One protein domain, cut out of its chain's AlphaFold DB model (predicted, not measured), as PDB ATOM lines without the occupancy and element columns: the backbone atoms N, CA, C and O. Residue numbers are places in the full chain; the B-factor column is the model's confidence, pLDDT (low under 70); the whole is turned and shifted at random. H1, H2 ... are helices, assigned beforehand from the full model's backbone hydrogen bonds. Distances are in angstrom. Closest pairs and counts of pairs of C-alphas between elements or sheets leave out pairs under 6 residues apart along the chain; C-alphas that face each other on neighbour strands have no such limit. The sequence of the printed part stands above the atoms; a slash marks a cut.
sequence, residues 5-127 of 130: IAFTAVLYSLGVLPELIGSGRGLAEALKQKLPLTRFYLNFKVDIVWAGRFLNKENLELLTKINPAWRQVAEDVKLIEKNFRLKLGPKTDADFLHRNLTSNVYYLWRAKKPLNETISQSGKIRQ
ATOM      1  N   ILE A   5     -19.328   8.671  41.898       89.44
ATOM      2  CA  ILE A   5     -20.317   9.766  41.853       89.44
ATOM      3  C   ILE A   5     -20.369  10.423  40.467       89.44
ATOM      4  O   ILE A   5     -21.442  10.670  39.930       89.44
ATOM      5  N   ALA A   6     -19.208  10.698  39.862       91.31
ATOM      6  CA  ALA A   6     -19.154  11.322  38.542       91.31
ATOM      7  C   ALA A   6     -19.681  10.376  37.454       91.31
ATOM      8  O   ALA A   6     -20.361  10.815  36.530       91.31
ATOM      9  N   PHE A   7     -19.391   9.081  37.578       92.50
ATOM     10  CA  PHE A   7     -19.903   8.057  36.676       92.50
ATOM     11  C   PHE A   7     -21.434   7.956  36.746       92.50
ATOM     12  O   PHE A   7     -22.093   8.067  35.710       92.50
ATOM     13  N   THR A   8     -22.001   7.847  37.951       92.88
ATOM     14  CA  THR A   8     -23.454   7.814  38.158       92.88
ATOM     15  C   THR A   8     -24.115   9.099  37.667       92.88
ATOM     16  O   THR A   8     -25.112   9.034  36.951       92.88
ATOM     17  N   ALA A   9     -23.528  10.264  37.962       92.50
ATOM     18  CA  ALA A   9     -24.055  11.556  37.532       92.50
ATOM     19  C   ALA A   9     -24.206  11.655  36.015       92.50
ATOM     20  O   ALA A   9     -25.265  12.041  35.526       92.50
ATOM     21  N   VAL A  10     -23.166  11.276  35.268       94.06
ATOM     22  CA  VAL A  10     -23.182  11.311  33.800       94.06
ATOM     23  C   VAL A  10     -24.278  10.403  33.248       94.06
ATOM     24  O   VAL A  10     -25.044  10.812  32.378       94.06
ATOM     25  N   LEU A  11     -24.360   9.182  33.768       95.75
ATOM     26  CA  LEU A  11     -25.304   8.172  33.310       95.75
ATOM     27  C   LEU A  11     -26.758   8.580  33.588       95.75
ATOM     28  O   LEU A  11     -27.559   8.679  32.651       95.75
ATOM     29  N   TYR A  12     -27.077   8.948  34.831       94.94
ATOM     30  CA  TYR A  12     -28.407   9.444  35.190       94.94
ATOM     31  C   TYR A  12     -28.787  10.705  34.410       94.94
ATOM     32  O   TYR A  12     -29.935  10.833  33.988       94.94
ATOM     33  N   SER A  13     -27.844  11.616  34.154       95.38
ATOM     34  CA  SER A  13     -28.113  12.814  33.352       95.38
ATOM     35  C   SER A  13     -28.355  12.524  31.870       95.38
ATOM     36  O   SER A  13     -29.045  13.301  31.218       95.38
ATOM     37  N   LEU A  14     -27.868  11.401  31.336       96.12
ATOM     38  CA  LEU A  14     -28.263  10.901  30.012       96.12
ATOM     39  C   LEU A  14     -29.565  10.086  30.049       96.12
ATOM     40  O   LEU A  14     -30.083   9.718  28.994       96.12
ATOM     41  N   GLY A  15     -30.109   9.823  31.239       95.94
ATOM     42  CA  GLY A  15     -31.285   8.982  31.441       95.94
ATOM     43  C   GLY A  15     -31.001   7.494  31.240       95.94
ATOM     44  O   GLY A  15     -31.925   6.735  30.960       95.94
ATOM     45  N   VAL A  16     -29.741   7.066  31.366       95.19
ATOM     46  CA  VAL A  16     -29.354   5.651  31.335       95.19
ATOM     47  C   VAL A  16     -28.778   5.282  32.687       95.19
ATOM     48  O   VAL A  16     -27.794   5.853  33.116       95.19
ATOM     49  N   LEU A  17     -29.388   4.326  33.365       92.56
ATOM     50  CA  LEU A  17     -29.066   4.018  34.753       92.56
ATOM     51  C   LEU A  17     -27.950   2.975  34.861       92.56
ATOM     52  O   LEU A  17     -28.077   1.924  34.221       92.56
ATOM     53  N   PRO A  18     -26.886   3.204  35.659       94.06
ATOM     54  CA  PRO A  18     -25.837   2.208  35.868       94.06
ATOM     55  C   PRO A  18     -26.378   0.892  36.432       94.06
ATOM     56  O   PRO A  18     -25.882  -0.171  36.068       94.06
ATOM     57  N   GLU A  19     -27.435   0.946  37.241       95.31
ATOM     58  CA  GLU A  19     -28.105  -0.212  37.838       95.31
ATOM     59  C   GLU A  19     -28.703  -1.154  36.787       95.31
ATOM     60  O   GLU A  19     -28.921  -2.329  37.068       95.31
ATOM     61  N   LEU A  20     -28.980  -0.665  35.574       94.94
ATOM     62  CA  LEU A  20     -29.547  -1.471  34.491       94.94
ATOM     63  C   LEU A  20     -28.469  -2.102  33.603       94.94
ATOM     64  O   LEU A  20     -28.773  -3.030  32.857       94.94
ATOM     65  N   ILE A  21     -27.221  -1.635  33.680       95.75
ATOM     66  CA  ILE A  21     -26.126  -2.140  32.849       95.75
ATOM     67  C   ILE A  21     -25.737  -3.538  33.341       95.75
ATOM     68  O   ILE A  21     -25.253  -3.711  34.454       95.75
ATOM     69  N   GLY A  22     -25.956  -4.556  32.510       95.38
ATOM     70  CA  GLY A  22     -25.661  -5.959  32.818       95.38
ATOM     71  C   GLY A  22     -26.696  -6.660  33.703       95.38
ATOM     72  O   GLY A  22     -26.787  -7.887  33.662       95.38
ATOM     73  N   SER A  23     -27.521  -5.922  34.451       95.38
ATOM     74  CA  SER A  23     -28.516  -6.501  35.367       95.38
ATOM     75  C   SER A  23     -29.580  -7.341  34.666       95.38
ATOM     76  O   SER A  23     -30.057  -8.316  35.241       95.38
ATOM     77  N   GLY A  24     -29.948  -7.020  33.423       95.75
ATOM     78  CA  GLY A  24     -30.937  -7.803  32.680       95.75
ATOM     79  C   GLY A  24     -30.418  -9.158  32.224       95.75
ATOM     80  O   GLY A  24     -31.063 -10.178  32.484       95.75
ATOM     81  N   ARG A  25     -29.235  -9.190  31.604       96.31
ATOM     82  CA  ARG A  25     -28.545 -10.439  31.246       96.31
ATOM     83  C   ARG A  25     -28.180 -11.255  32.485       96.31
ATOM     84  O   ARG A  25     -28.423 -12.459  32.502       96.31
ATOM     85  N   GLY A  26     -27.689 -10.601  33.539       95.62
ATOM     86  CA  GLY A  26     -27.388 -11.242  34.820       95.62
ATOM     87  C   GLY A  26     -28.622 -11.882  35.461       95.62
ATOM     88  O   GLY A  26     -28.577 -13.045  35.857       95.62
ATOM     89  N   LEU A  27     -29.753 -11.170  35.487       95.19
ATOM     90  CA  LEU A  27     -31.030 -11.705  35.964       95.19
ATOM     91  C   LEU A  27     -31.492 -12.904  35.126       95.19
ATOM     92  O   LEU A  27     -31.931 -13.906  35.684       95.19
ATOM     93  N   ALA A  28     -31.401 -12.812  33.798       95.31
ATOM     94  CA  ALA A  28     -31.805 -13.898  32.908       95.31
ATOM     95  C   ALA A  28     -30.979 -15.174  33.152       95.31
ATOM     96  O   ALA A  28     -31.551 -16.263  33.245       95.31
ATOM     97  N   GLU A  29     -29.662 -15.042  33.321       95.94
ATOM     98  CA  GLU A  29     -28.783 -16.175  33.620       95.94
ATOM     99  C   GLU A  29     -29.043 -16.744  35.024       95.94
ATOM    100  O   GLU A  29     -29.157 -17.958  35.187       95.94
ATOM    101  N   ALA A  30     -29.249 -15.888  36.030       94.12
ATOM    102  CA  ALA A  30     -29.584 -16.331  37.382       94.12
ATOM    103  C   ALA A  30     -30.893 -17.139  37.424       94.12
ATOM    104  O   ALA A  30     -30.966 -18.175  38.088       94.12
ATOM    105  N   LEU A  31     -31.915 -16.707  36.675       92.56
ATOM    106  CA  LEU A  31     -33.180 -17.433  36.549       92.56
ATOM    107  C   LEU A  31     -33.005 -18.768  35.814       92.56
ATOM    108  O   LEU A  31     -33.573 -19.775  36.238       92.56
ATOM    109  N   LYS A  32     -32.187 -18.802  34.755       94.94
ATOM    110  CA  LYS A  32     -31.853 -20.031  34.019       94.94
ATOM    111  C   LYS A  32     -31.171 -21.065  34.920       94.94
ATOM    112  O   LYS A  32     -31.505 -22.245  34.852       94.94
ATOM    113  N   GLN A  33     -30.276 -20.617  35.798       95.88
ATOM    114  CA  GLN A  33     -29.588 -21.458  36.783       95.88
ATOM    115  C   GLN A  33     -30.421 -21.743  38.046       95.88
ATOM    116  O   GLN A  33     -29.950 -22.438  38.943       95.88
ATOM    117  N   LYS A  34     -31.660 -21.233  38.131       93.31
ATOM    118  CA  LYS A  34     -32.547 -21.351  39.304       93.31
ATOM    119  C   LYS A  34     -31.905 -20.835  40.602       93.31
ATOM    120  O   LYS A  34     -32.171 -21.360  41.684       93.31
ATOM    121  N   LEU A  35     -31.072 -19.797  40.506       92.69
ATOM    122  CA  LEU A  35     -30.449 -19.177  41.673       92.69
ATOM    123  C   LEU A  35     -31.508 -18.450  42.520       92.69
ATOM    124  O   LEU A  35     -32.324 -17.699  41.974       92.69
ATOM    125  N   PRO A  36     -31.496 -18.608  43.856       89.38
ATOM    126  CA  PRO A  36     -32.466 -17.964  44.734       89.38
ATOM    127  C   PRO A  36     -32.095 -16.489  44.963       89.38
ATOM    128  O   PRO A  36     -31.663 -16.110  46.048       89.38
ATOM    129  N   LEU A  37     -32.255 -15.636  43.945       88.12
ATOM    130  CA  LEU A  37     -31.841 -14.224  43.985       88.12
ATOM    131  C   LEU A  37     -32.427 -13.464  45.183       88.12
ATOM    132  O   LEU A  37     -31.714 -12.722  45.848       88.12
ATOM    133  N   THR A  38     -33.695 -13.709  45.512       85.75
ATOM    134  CA  THR A  38     -34.386 -13.081  46.650       85.75
ATOM    135  C   THR A  38     -33.812 -13.476  48.009       85.75
ATOM    136  O   THR A  38     -33.982 -12.732  48.970       85.75
ATOM    137  N   ARG A  39     -33.105 -14.611  48.101       92.00
ATOM    138  CA  ARG A  39     -32.390 -15.021  49.317       92.00
ATOM    139  C   ARG A  39     -31.146 -14.166  49.555       92.00
ATOM    140  O   ARG A  39     -30.804 -13.917  50.703       92.00
ATOM    141  N   PHE A  40     -30.471 -13.746  48.486       92.19
ATOM    142  CA  PHE A  40     -29.231 -12.968  48.570       92.19
ATOM    143  C   PHE A  40     -29.476 -11.463  48.497       92.19
ATOM    144  O   PHE A  40     -28.747 -10.689  49.108       92.19
ATOM    145  N   TYR A  41     -30.507 -11.050  47.765       93.56
ATOM    146  CA  TYR A  41     -30.860  -9.655  47.584       93.56
ATOM    147  C   TYR A  41     -32.378  -9.498  47.522       93.56
ATOM    148  O   TYR A  41     -33.007  -9.551  46.464       93.56
ATOM    149  N   LEU A  42     -32.963  -9.270  48.696       92.19
ATOM    150  CA  LEU A  42     -34.404  -9.122  48.873       92.19
ATOM    151  C   LEU A  42     -34.986  -7.977  48.026       92.19
ATOM    152  O   LEU A  42     -36.018  -8.143  47.376       92.19
ATOM    153  N   ASN A  43     -34.292  -6.836  47.992       95.19
ATOM    154  CA  ASN A  43     -34.791  -5.605  47.377       95.19
ATOM    155  C   ASN A  43     -34.437  -5.451  45.894       95.19
ATOM    156  O   ASN A  43     -34.834  -4.457  45.297       95.19
ATOM    157  N   PHE A  44     -33.788  -6.434  45.255       94.25
ATOM    158  CA  PHE A  44     -33.321  -6.305  43.868       94.25
ATOM    159  C   PHE A  44     -34.408  -5.803  42.907       94.25
ATOM    160  O   PHE A  44     -34.199  -4.873  42.132       94.25
ATOM    161  N   LYS A  45     -35.611  -6.388  42.979       94.12
ATOM    162  CA  LYS A  45     -36.733  -5.962  42.133       94.12
ATOM    163  C   LYS A  45     -37.183  -4.536  42.456       94.12
ATOM    164  O   LYS A  45     -37.507  -3.795  41.534       94.12
ATOM    165  N   VAL A  46     -37.236  -4.170  43.736       94.94
ATOM    166  CA  VAL A  46     -37.661  -2.835  44.181       94.94
ATOM    167  C   VAL A  46     -36.675  -1.786  43.677       94.94
ATOM    168  O   VAL A  46     -37.100  -0.818  43.052       94.94
ATOM    169  N   ASP A  47     -35.381  -2.039  43.844       95.00
ATOM    170  CA  ASP A  47     -34.311  -1.110  43.482       95.00
ATOM    171  C   ASP A  47     -34.236  -0.917  41.963       95.00
ATOM    172  O   ASP A  47     -34.223   0.214  41.483       95.00
ATOM    173  N   ILE A  48     -34.325  -2.002  41.183       95.75
ATOM    174  CA  ILE A  48     -34.366  -1.930  39.713       95.75
ATOM    175  C   ILE A  48     -35.610  -1.187  39.214       95.75
ATOM    176  O   ILE A  48     -35.528  -0.407  38.264       95.75
ATOM    177  N   VAL A  49     -36.774  -1.418  39.829       95.25
ATOM    178  CA  VAL A  49     -38.011  -0.724  39.442       95.25
ATOM    179  C   VAL A  49     -37.944   0.753  39.803       95.25
ATOM    180  O   VAL A  49     -38.416   1.574  39.018       95.25
ATOM    181  N   TRP A  50     -37.372   1.095  40.957       95.19
ATOM    182  CA  TRP A  50     -37.198   2.477  41.385       95.19
ATOM    183  C   TRP A  50     -36.219   3.218  40.473       95.19
ATOM    184  O   TRP A  50     -36.590   4.237  39.895       95.19
ATOM    185  N   ALA A  51     -35.036   2.644  40.245       94.69
ATOM    186  CA  ALA A  51     -34.033   3.151  39.315       94.69
ATOM    187  C   ALA A  51     -34.647   3.338  37.914       94.69
ATOM    188  O   ALA A  51     -34.594   4.417  37.322       94.69
ATOM    189  N   GLY A  52     -35.357   2.325  37.414       96.12
ATOM    190  CA  GLY A  52     -36.001   2.360  36.104       96.12
ATOM    191  C   GLY A  52     -37.043   3.464  35.904       96.12
ATOM    192  O   GLY A  52     -37.430   3.698  34.761       96.12
ATOM    193  N   ARG A  53     -37.476   4.180  36.950       96.00
ATOM    194  CA  ARG A  53     -38.328   5.375  36.808       96.00
ATOM    195  C   ARG A  53     -37.615   6.530  36.111       96.00
ATOM    196  O   ARG A  53     -38.255   7.292  35.394       96.00
ATOM    197  N   PHE A  54     -36.298   6.623  36.266       96.19
ATOM    198  CA  PHE A  54     -35.481   7.679  35.664       96.19
ATOM    199  C   PHE A  54     -34.949   7.313  34.270       96.19
ATOM    200  O   PHE A  54     -34.172   8.072  33.689       96.19
ATOM    201  N   LEU A  55     -35.356   6.159  33.729       97.44
ATOM    202  CA  LEU A  55     -34.915   5.675  32.426       97.44
ATOM    203  C   LEU A  55     -35.546   6.508  31.308       97.44
ATOM    204  O   LEU A  55     -36.769   6.563  31.169       97.44
ATOM    205  N   ASN A  56     -34.702   7.077  30.455       97.94
ATOM    206  CA  ASN A  56     -35.097   7.711  29.207       97.94
ATOM    207  C   ASN A  56     -34.807   6.750  28.045       97.94
ATOM    208  O   ASN A  56     -33.675   6.633  27.566       97.94
ATOM    209  N   LYS A  57     -35.841   6.022  27.615       97.00
ATOM    210  CA  LYS A  57     -35.720   5.023  26.544       97.00
ATOM    211  C   LYS A  57     -35.415   5.665  25.199       97.00
ATOM    212  O   LYS A  57     -34.658   5.091  24.423       97.00
ATOM    213  N   GLU A  58     -35.943   6.859  24.951       97.38
ATOM    214  CA  GLU A  58     -35.684   7.608  23.726       97.38
ATOM    215  C   GLU A  58     -34.200   7.966  23.617       97.38
ATOM    216  O   GLU A  58     -33.567   7.714  22.589       97.38
ATOM    217  N   ASN A  59     -33.605   8.468  24.702       97.62
ATOM    218  CA  ASN A  59     -32.167   8.715  24.753       97.62
ATOM    219  C   ASN A  59     -31.365   7.426  24.570       97.62
ATOM    220  O   ASN A  59     -30.388   7.430  23.825       97.62
ATOM    221  N   LEU A  60     -31.767   6.323  25.207       97.44
ATOM    222  CA  LEU A  60     -31.085   5.039  25.047       97.44
ATOM    223  C   LEU A  60     -31.093   4.573  23.582       97.44
ATOM    224  O   LEU A  60     -30.052   4.173  23.059       97.44
ATOM    225  N   GLU A  61     -32.227   4.687  22.891       96.88
ATOM    226  CA  GLU A  61     -32.329   4.395  21.458       96.88
ATOM    227  C   GLU A  61     -31.407   5.292  20.625       96.88
ATOM    228  O   GLU A  61     -30.692   4.798  19.750       96.88
ATOM    229  N   LEU A  62     -31.356   6.593  20.914       97.12
ATOM    230  CA  LEU A  62     -30.446   7.522  20.242       97.12
ATOM    231  C   LEU A  62     -28.972   7.177  20.499       97.12
ATOM    232  O   LEU A  62     -28.169   7.174  19.563       97.12
ATOM    233  N   LEU A  63     -28.615   6.819  21.732       96.81
ATOM    234  CA  LEU A  63     -27.268   6.402  22.116       96.81
ATOM    235  C   LEU A  63     -26.837   5.124  21.379       96.81
ATOM    236  O   LEU A  63     -25.688   5.043  20.940       96.81
ATOM    237  N   THR A  64     -27.752   4.177  21.131       96.56
ATOM    238  CA  THR A  64     -27.449   2.960  20.344       96.56
ATOM    239  C   THR A  64     -27.030   3.242  18.902       96.56
ATOM    240  O   THR A  64     -26.317   2.431  18.303       96.56
ATOM    241  N   LYS A  65     -27.437   4.392  18.349       95.75
ATOM    242  CA  LYS A  65     -27.028   4.851  17.014       95.75
ATOM    243  C   LYS A  65     -25.628   5.471  17.022       95.75
ATOM    244  O   LYS A  65     -24.979   5.489  15.984       95.75
ATOM    245  N   ILE A  66     -25.166   5.970  18.172       94.75
ATOM    246  CA  ILE A  66     -23.833   6.573  18.334       94.75
ATOM    247  C   ILE A  66     -22.790   5.496  18.626       94.75
ATOM    248  O   ILE A  66     -21.720   5.495  18.025       94.75
ATOM    249  N   ASN A  67     -23.086   4.596  19.566       94.62
ATOM    250  CA  ASN A  67     -22.178   3.525  19.955       94.62
ATOM    251  C   ASN A  67     -22.953   2.204  20.123       94.62
ATOM    252  O   ASN A  67     -23.855   2.128  20.964       94.62
ATOM    253  N   PRO A  68     -22.588   1.140  19.380       92.62
ATOM    254  CA  PRO A  68     -23.218  -0.174  19.491       92.62
ATOM    255  C   PRO A  68     -23.205  -0.784  20.898       92.62
ATOM    256  O   PRO A  68     -24.075  -1.601  21.191       92.62
ATOM    257  N   ALA A  69     -22.282  -0.384  21.781       93.19
ATOM    258  CA  ALA A  69     -22.231  -0.858  23.167       93.19
ATOM    259  C   ALA A  69     -23.553  -0.625  23.923       93.19
ATOM    260  O   ALA A  69     -23.965  -1.461  24.727       93.19
ATOM    261  N   TRP A  70     -24.286   0.449  23.604       96.75
ATOM    262  CA  TRP A  70     -25.585   0.741  24.219       96.75
ATOM    263  C   TRP A  70     -26.687  -0.256  23.843       96.75
ATOM    264  O   TRP A  70     -27.696  -0.338  24.542       96.75
ATOM    265  N   ARG A  71     -26.506  -1.060  22.784       96.62
ATOM    266  CA  ARG A  71     -27.460  -2.125  22.427       96.62
ATOM    267  C   ARG A  71     -27.562  -3.181  23.519       96.62
ATOM    268  O   ARG A  71     -28.656  -3.676  23.759       96.62
ATOM    269  N   GLN A  72     -26.456  -3.473  24.204       95.88
ATOM    270  CA  GLN A  72     -26.461  -4.405  25.330       95.88
ATOM    271  C   GLN A  72     -27.278  -3.856  26.502       95.88
ATOM    272  O   GLN A  72     -28.041  -4.591  27.113       95.88
ATOM    273  N   VAL A  73     -27.197  -2.550  26.765       96.75
ATOM    274  CA  VAL A  73     -28.012  -1.905  27.807       96.75
ATOM    275  C   VAL A  73     -29.495  -1.909  27.419       96.75
ATOM    276  O   VAL A  73     -30.356  -2.182  28.250       96.75
ATOM    277  N   ALA A  74     -29.814  -1.672  26.144       97.12
ATOM    278  CA  ALA A  74     -31.184  -1.797  25.646       97.12
ATOM    279  C   ALA A  74     -31.724  -3.234  25.760       97.12
ATOM    280  O   ALA A  74     -32.905  -3.432  26.048       97.12
ATOM    281  N   GLU A  75     -30.874  -4.240  25.552       97.31
ATOM    282  CA  GLU A  75     -31.204  -5.641  25.806       97.31
ATOM    283  C   GLU A  75     -31.428  -5.910  27.298       97.31
ATOM    284  O   GLU A  75     -32.428  -6.535  27.652       97.31
ATOM    285  N   ASP A  76     -30.569  -5.382  28.175       97.69
ATOM    286  CA  ASP A  76     -30.718  -5.520  29.624       97.69
ATOM    287  C   ASP A  76     -32.072  -4.966  30.099       97.69
ATOM    288  O   ASP A  76     -32.804  -5.648  30.819       97.69
ATOM    289  N   VAL A  77     -32.471  -3.784  29.616       97.56
ATOM    290  CA  VAL A  77     -33.800  -3.204  29.883       97.56
ATOM    291  C   VAL A  77     -34.915  -4.157  29.445       97.56
ATOM    292  O   VAL A  77     -35.809  -4.458  30.237       97.56
ATOM    293  N   LYS A  78     -34.856  -4.683  28.214       97.56
ATOM    294  CA  LYS A  78     -35.877  -5.607  27.685       97.56
ATOM    295  C   LYS A  78     -35.978  -6.892  28.508       97.56
ATOM    296  O   LYS A  78     -37.082  -7.377  28.757       97.56
ATOM    297  N   LEU A  79     -34.843  -7.453  28.921       97.75
ATOM    298  CA  LEU A  79     -34.801  -8.664  29.740       97.75
ATOM    299  C   LEU A  79     -35.401  -8.421  31.126       97.75
ATOM    300  O   LEU A  79     -36.187  -9.246  31.590       97.75
ATOM    301  N   ILE A  80     -35.099  -7.284  31.757       96.69
ATOM    302  CA  ILE A  80     -35.700  -6.898  33.042       96.69
ATOM    303  C   ILE A  80     -37.219  -6.788  32.907       96.69
ATOM    304  O   ILE A  80     -37.953  -7.406  33.679       96.69
ATOM    305  N   GLU A  81     -37.701  -6.057  31.902       97.06
ATOM    306  CA  GLU A  81     -39.135  -5.875  31.652       97.06
ATOM    307  C   GLU A  81     -39.857  -7.206  31.418       97.06
ATOM    308  O   GLU A  81     -40.910  -7.460  32.011       97.06
ATOM    309  N   LYS A  82     -39.259  -8.091  30.612       97.19
ATOM    310  CA  LYS A  82     -39.783  -9.433  30.337       97.19
ATOM    311  C   LYS A  82     -39.840 -10.291  31.602       97.19
ATOM    312  O   LYS A  82     -40.880 -10.886  31.885       97.19
ATOM    313  N   ASN A  83     -38.747 -10.352  32.360       94.50
ATOM    314  CA  ASN A  83     -38.639 -11.203  33.546       94.50
ATOM    315  C   ASN A  83     -39.528 -10.708  34.695       94.50
ATOM    316  O   ASN A  83     -40.116 -11.515  35.414       94.50
ATOM    317  N   PHE A  84     -39.678  -9.392  34.855       94.12
ATOM    318  CA  PHE A  84     -40.527  -8.800  35.892       94.12
ATOM    319  C   PHE A  84     -41.972  -8.543  35.456       94.12
ATOM    320  O   PHE A  84     -42.783  -8.171  36.307       94.12
ATOM    321  N   ARG A  85     -42.298  -8.766  34.174       95.38
ATOM    322  CA  ARG A  85     -43.615  -8.514  33.563       95.38
ATOM    323  C   ARG A  85     -44.112  -7.088  33.819       95.38
ATOM    324  O   ARG A  85     -45.255  -6.874  34.213       95.38
ATOM    325  N   LEU A  86     -43.234  -6.111  33.619       95.12
ATOM    326  CA  LEU A  86     -43.523  -4.688  33.816       95.12
ATOM    327  C   LEU A  86     -42.828  -3.844  32.753       95.12
ATOM    328  O   LEU A  86     -41.928  -4.325  32.074       95.12
ATOM    329  N   LYS A  87     -43.224  -2.575  32.642       95.62
ATOM    330  CA  LYS A  87     -42.495  -1.580  31.853       95.62
ATOM    331  C   LYS A  87     -41.742  -0.624  32.779       95.62
ATOM    332  O   LYS A  87     -42.339  -0.068  33.701       95.62
ATOM    333  N   LEU A  88     -40.446  -0.458  32.533       96.06
ATOM    334  CA  LEU A  88     -39.617   0.582  33.135       96.06
ATOM    335  C   LEU A  88     -39.876   1.916  32.427       96.06
ATOM    336  O   LEU A  88     -40.190   1.952  31.233       96.06
ATOM    337  N   GLY A  89     -39.728   3.004  33.170       95.19
ATOM    338  CA  GLY A  89     -39.969   4.364  32.709       95.19
ATOM    339  C   GLY A  89     -40.653   5.228  33.772       95.19
ATOM    340  O   GLY A  89     -41.035   4.718  34.833       95.19
ATOM    341  N   PRO A  90     -40.816   6.528  33.482       96.00
ATOM    342  CA  PRO A  90     -41.381   7.506  34.405       96.00
ATOM    343  C   PRO A  90     -42.824   7.175  34.795       96.00
ATOM    344  O   PRO A  90     -43.604   6.687  33.974       96.00
ATOM    345  N   LYS A  91     -43.175   7.444  36.057       95.00
ATOM    346  CA  LYS A  91     -44.508   7.177  36.621       95.00
ATOM    347  C   LYS A  91     -45.167   8.398  37.251       95.00
ATOM    348  O   LYS A  91     -46.390   8.455  37.280       95.00
ATOM    349  N   THR A  92     -44.387   9.339  37.770       96.00
ATOM    350  CA  THR A  92     -44.888  10.586  38.371       96.00
ATOM    351  C   THR A  92     -44.436  11.801  37.576       96.00
ATOM    352  O   THR A  92     -43.489  11.720  36.794       96.00
ATOM    353  N   ASP A  93     -45.062  12.952  37.825       96.62
ATOM    354  CA  ASP A  93     -44.692  14.223  37.188       96.62
ATOM    355  C   ASP A  93     -43.208  14.548  37.373       96.62
ATOM    356  O   ASP A  93     -42.533  14.939  36.423       96.62
ATOM    357  N   ALA A  94     -42.663  14.299  38.567       95.56
ATOM    358  CA  ALA A  94     -41.236  14.449  38.837       95.56
ATOM    359  C   ALA A  94     -40.372  13.560  37.921       95.56
ATOM    360  O   ALA A  94     -39.387  14.036  37.356       95.56
ATOM    361  N   ASP A  95     -40.758  12.299  37.702       96.62
ATOM    362  CA  ASP A  95     -40.030  11.400  36.801       96.62
ATOM    363  C   ASP A  95     -40.096  11.894  35.345       96.62
ATOM    364  O   ASP A  95     -39.102  11.843  34.617       96.62
ATOM    365  N   PHE A  96     -41.254  12.405  34.909       97.56
ATOM    366  CA  PHE A  96     -41.417  12.977  33.570       97.56
ATOM    367  C   PHE A  96     -40.589  14.253  33.387       97.56
ATOM    368  O   PHE A  96     -39.944  14.418  32.348       97.56
ATOM    369  N   LEU A  97     -40.536  15.122  34.400       97.00
ATOM    370  CA  LEU A  97     -39.651  16.287  34.410       97.00
ATOM    371  C   LEU A  97     -38.181  15.860  34.324       97.00
ATOM    372  O   LEU A  97     -37.431  16.424  33.526       97.00
ATOM    373  N   HIS A  98     -37.777  14.823  35.064       96.94
ATOM    374  CA  HIS A  98     -36.433  14.255  34.945       96.94
ATOM    375  C   HIS A  98     -36.163  13.748  33.525       96.94
ATOM    376  O   HIS A  98     -35.152  14.121  32.930       96.94
ATOM    377  N   ARG A  99     -37.075  12.960  32.935       97.31
ATOM    378  CA  ARG A  99     -36.953  12.491  31.543       97.31
ATOM    379  C   ARG A  99     -36.743  13.665  30.584       97.31
ATOM    380  O   ARG A  99     -35.806  13.623  29.791       97.31
ATOM    381  N   ASN A 100     -37.520  14.739  30.703       97.75
ATOM    382  CA  ASN A 100     -37.366  15.925  29.853       97.75
ATOM    383  C   ASN A 100     -35.992  16.593  30.026       97.75
ATOM    384  O   ASN A 100     -35.336  16.921  29.036       97.75
ATOM    385  N   LEU A 101     -35.512  16.733  31.266       97.25
ATOM    386  CA  LEU A 101     -34.174  17.265  31.534       97.25
ATOM    387  C   LEU A 101     -33.078  16.384  30.925       97.25
ATOM    388  O   LEU A 101     -32.151  16.912  30.318       97.25
ATOM    389  N   THR A 102     -33.188  15.057  31.019       97.56
ATOM    390  CA  THR A 102     -32.203  14.152  30.401       97.56
ATOM    391  C   THR A 102     -32.211  14.229  28.871       97.56
ATOM    392  O   THR A 102     -31.152  14.161  28.247       97.56
ATOM    393  N   SER A 103     -33.373  14.438  28.241       97.88
ATOM    394  CA  SER A 103     -33.449  14.726  26.802       97.88
ATOM    395  C   SER A 103     -32.706  16.021  26.465       97.88
ATOM    396  O   SER A 103     -31.900  16.045  25.533       97.88
ATOM    397  N   ASN A 104     -32.893  17.079  27.262       97.56
ATOM    398  CA  ASN A 104     -32.162  18.337  27.089       97.56
ATOM    399  C   ASN A 104     -30.648  18.138  27.232       97.56
ATOM    400  O   ASN A 104     -29.899  18.621  26.384       97.56
ATOM    401  N   VAL A 105     -30.191  17.383  28.241       97.00
ATOM    402  CA  VAL A 105     -28.764  17.051  28.411       97.00
ATOM    403  C   VAL A 105     -28.209  16.380  27.156       97.00
ATOM    404  O   VAL A 105     -27.155  16.791  26.674       97.00
ATOM    405  N   TYR A 106     -28.914  15.389  26.597       97.25
ATOM    406  CA  TYR A 106     -28.475  14.705  25.381       97.25
ATOM    407  C   TYR A 106     -28.285  15.685  24.211       97.25
ATOM    408  O   TYR A 106     -27.222  15.702  23.586       97.25
ATOM    409  N   TYR A 107     -29.275  16.538  23.927       97.44
ATOM    410  CA  TYR A 107     -29.186  17.482  22.807       97.44
ATOM    411  C   TYR A 107     -28.147  18.585  23.034       97.44
ATOM    412  O   TYR A 107     -27.387  18.899  22.116       97.44
ATOM    413  N   LEU A 108     -28.053  19.130  24.250       97.12
ATOM    414  CA  LEU A 108     -27.028  20.115  24.603       97.12
ATOM    415  C   LEU A 108     -25.622  19.520  24.472       97.12
ATOM    416  O   LEU A 108     -24.731  20.178  23.933       97.12
ATOM    417  N   TRP A 109     -25.431  18.261  24.880       96.44
ATOM    418  CA  TRP A 109     -24.157  17.557  24.733       96.44
ATOM    419  C   TRP A 109     -23.785  17.402  23.256       96.44
ATOM    420  O   TRP A 109     -22.669  17.744  22.858       96.44
ATOM    421  N   ARG A 110     -24.738  16.978  22.413       95.69
ATOM    422  CA  ARG A 110     -24.545  16.880  20.955       95.69
ATOM    423  C   ARG A 110     -24.226  18.232  20.313       95.69
ATOM    424  O   ARG A 110     -23.413  18.278  19.393       95.69
ATOM    425  N   ALA A 111     -24.819  19.310  20.817       96.19
ATOM    426  CA  ALA A 111     -24.579  20.680  20.370       96.19
ATOM    427  C   ALA A 111     -23.330  21.334  20.996       96.19
ATOM    428  O   ALA A 111     -23.058  22.503  20.714       96.19
ATOM    429  N   LYS A 112     -22.574  20.612  21.843       95.88
ATOM    430  CA  LYS A 112     -21.415  21.125  22.600       95.88
ATOM    431  C   LYS A 112     -21.742  22.385  23.421       95.88
ATOM    432  O   LYS A 112     -20.923  23.295  23.539       95.88
ATOM    433  N   LYS A 113     -22.959  22.453  23.964       96.44
ATOM    434  CA  LYS A 113     -23.434  23.541  24.827       96.44
ATOM    435  C   LYS A 113     -23.187  23.215  26.310       96.44
ATOM    436  O   LYS A 113     -22.999  22.044  26.646       96.44
ATOM    437  N   PRO A 114     -23.178  24.224  27.201       94.88
ATOM    438  CA  PRO A 114     -23.043  24.004  28.640       94.88
ATOM    439  C   PRO A 114     -24.126  23.065  29.195       94.88
ATOM    440  O   PRO A 114     -25.286  23.158  28.807       94.88
ATOM    441  N   LEU A 115     -23.732  22.168  30.108       95.00
ATOM    442  CA  LEU A 115     -24.602  21.127  30.692       95.00
ATOM    443  C   LEU A 115     -24.812  21.275  32.203       95.00
ATOM    444  O   LEU A 115     -25.659  20.597  32.780       95.00
ATOM    445  N   ASN A 116     -24.011  22.118  32.855       93.25
ATOM    446  CA  ASN A 116     -23.919  22.251  34.310       93.25
ATOM    447  C   ASN A 116     -25.281  22.488  34.978       93.25
ATOM    448  O   ASN A 116     -25.616  21.804  35.946       93.25
ATOM    449  N   GLU A 117     -26.077  23.416  34.448       93.38
ATOM    450  CA  GLU A 117     -27.386  23.739  35.013       93.38
ATOM    451  C   GLU A 117     -28.373  22.576  34.859       93.38
ATOM    452  O   GLU A 117     -28.986  22.152  35.837       93.38
ATOM    453  N   THR A 118     -28.471  21.995  33.661       93.06
ATOM    454  CA  THR A 118     -29.405  20.896  33.379       93.06
ATOM    455  C   THR A 118     -29.055  19.632  34.168       93.06
ATOM    456  O   THR A 118     -29.943  18.972  34.713       93.06
ATOM    457  N   ILE A 119     -27.761  19.319  34.308       93.75
ATOM    458  CA  ILE A 119     -27.280  18.217  35.155       93.75
ATOM    459  C   ILE A 119     -27.669  18.467  36.615       93.75
ATOM    460  O   ILE A 119     -28.244  17.579  37.248       93.75
ATOM    461  N   SER A 120     -27.431  19.676  37.133       93.88
ATOM    462  CA  SER A 120     -27.782  20.045  38.511       93.88
ATOM    463  C   SER A 120     -29.289  19.941  38.770       93.88
ATOM    464  O   SER A 120     -29.710  19.332  39.755       93.88
ATOM    465  N   GLN A 121     -30.120  20.444  37.852       93.56
ATOM    466  CA  GLN A 121     -31.577  20.329  37.948       93.56
ATOM    467  C   GLN A 121     -32.042  18.867  37.923       93.56
ATOM    468  O   GLN A 121     -32.866  18.483  38.754       93.56
ATOM    469  N   SER A 122     -31.471  18.026  37.049       92.50
ATOM    470  CA  SER A 122     -31.790  16.589  37.031       92.50
ATOM    471  C   SER A 122     -31.437  15.916  38.366       92.50
ATOM    472  O   SER A 122     -32.197  15.086  38.862       92.50
ATOM    473  N   GLY A 123     -30.315  16.317  38.978       91.56
ATOM    474  CA  GLY A 123     -29.855  15.807  40.270       91.56
ATOM    475  C   GLY A 123     -30.779  16.162  41.425       91.56
ATOM    476  O   GLY A 123     -31.045  15.322  42.279       91.56
ATOM    477  N   LYS A 124     -31.340  17.376  41.416       93.88
ATOM    478  CA  LYS A 124     -32.318  17.812  42.425       93.88
ATOM    479  C   LYS A 124     -33.572  16.936  42.431       93.88
ATOM    480  O   LYS A 124     -34.057  16.606  43.506       93.88
ATOM    481  N   ILE A 125     -34.061  16.520  41.259       91.38
ATOM    482  CA  ILE A 125     -35.267  15.677  41.161       91.38
ATOM    483  C   ILE A 125     -35.034  14.292  41.770       91.38
ATOM    484  O   ILE A 125     -35.872  13.803  42.521       91.38
ATOM    485  N   ARG A 126     -33.883  13.675  41.488       90.44
ATOM    486  CA  ARG A 126     -33.510  12.371  42.066       90.44
ATOM    487  C   ARG A 126     -32.876  12.474  43.461       90.44
ATOM    488  O   ARG A 126     -32.427  11.468  43.993       90.44
ATOM    489  N   GLN A 127     -32.805  13.686  44.022       91.19
ATOM    490  CA  GLN A 127     -32.204  14.009  45.323       91.19
ATOM    491  C   GLN A 127     -30.732  13.587  45.492       91.19
ATOM    492  O   GLN A 127     -30.227  13.517  46.608       91.19
TER     493      GLN A 127
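What this domain is: This is residues 5 to 127 of the 130 residues of the protein "Phosphoenolpyruvate carboxylase" of Parcubacteria group bacterium GW2011_GWA2_43_17 (UniProt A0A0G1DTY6). An elongated group of helices has a helical hairpin, H7 and H8, with H1 crossing it at one end, and a crossed pair, H2 and H6, toward the other. H4 and H5 lie between these two ends; H5 folds back into H6 as a second hairpin, and residues 38 to 43, of which 38 to 40 belong to H3, stick out to the side of H2, between H2 and H4 along the chain. The printed part has 123 residues with eight named helices, H1 to H8 in chain order, and no named strand: all helix. It is compact, with a radius of gyration of the C-alphas of 14.9 A, and spans 48 by 30 by 24 A.

How they stand to each other: The longest helix, H7, residues 93 to 110, forms a hairpin with H8, residues 116 to 125: they touch at a shallow tilt of 20 degrees, opposite ways, with the closest C-alphas, His 98 and Ser 122, 5.6 A apart. H1, residues 5 to 14, touches H7 at 85 degrees, about perpendicular; the closest C-alphas are Leu 14 and Thr 102, 5.1 A apart, and H7 uses residues 101 to 106 alone. H1 also touches H8, at 90 degrees, with C-alphas 13 and 119 closest at 5.8 A. H4, residues 44 to 54, touches residues 95 to 99 of H7 alone, at a steep tilt of 64 degrees, with C-alphas 54 and 95 closest at 6.0 A. H5, residues 57 to 66, only just touches H7, with 3 pairs of C-alphas within 8 A, the closest being Asn 59 and Ser 103 at 6.5 A. H5 and H6, residues 70 to 84, form a hairpin at a shallow tilt of 31 degrees, with C-alphas 64 and 70 closest at 4.8 A. H2, residues 23 to 32, touches H6 at a steep tilt of 48 degrees, with the C-alphas of Gly 24 and Asp 76 closest at 3.8 A. H3, residues 37 to 40, touches no helix. The helix packing is part aligned, part crossed. Every O i to N i+4 pair is within hydrogen-bond range in H1, H2, H6, H7 and H8; H4 has 6 of 7 and H5 4 of 6, and H3 is too short for such a pair.

Where its parts are: H7 measures 26.0 A from C-alpha 93 at (-44.692, 14.223, 37.188) to C-alpha 110 at (-24.545, 16.880, 20.955). H6 measures 21.2 A and H4 16.4 A. H1 begins at C-alpha 5, (-20.317, 9.766, 41.853), and H8 ends at C-alpha 125, (-35.267, 15.677, 41.161).

The domain as a whole: The C-alphas farthest apart, Lys 34 and Lys 113, are 48.0 A apart. The printed part has no cut and no long link. Mean pLDDT of the printed part is 95.1, and no printed residue is under 70.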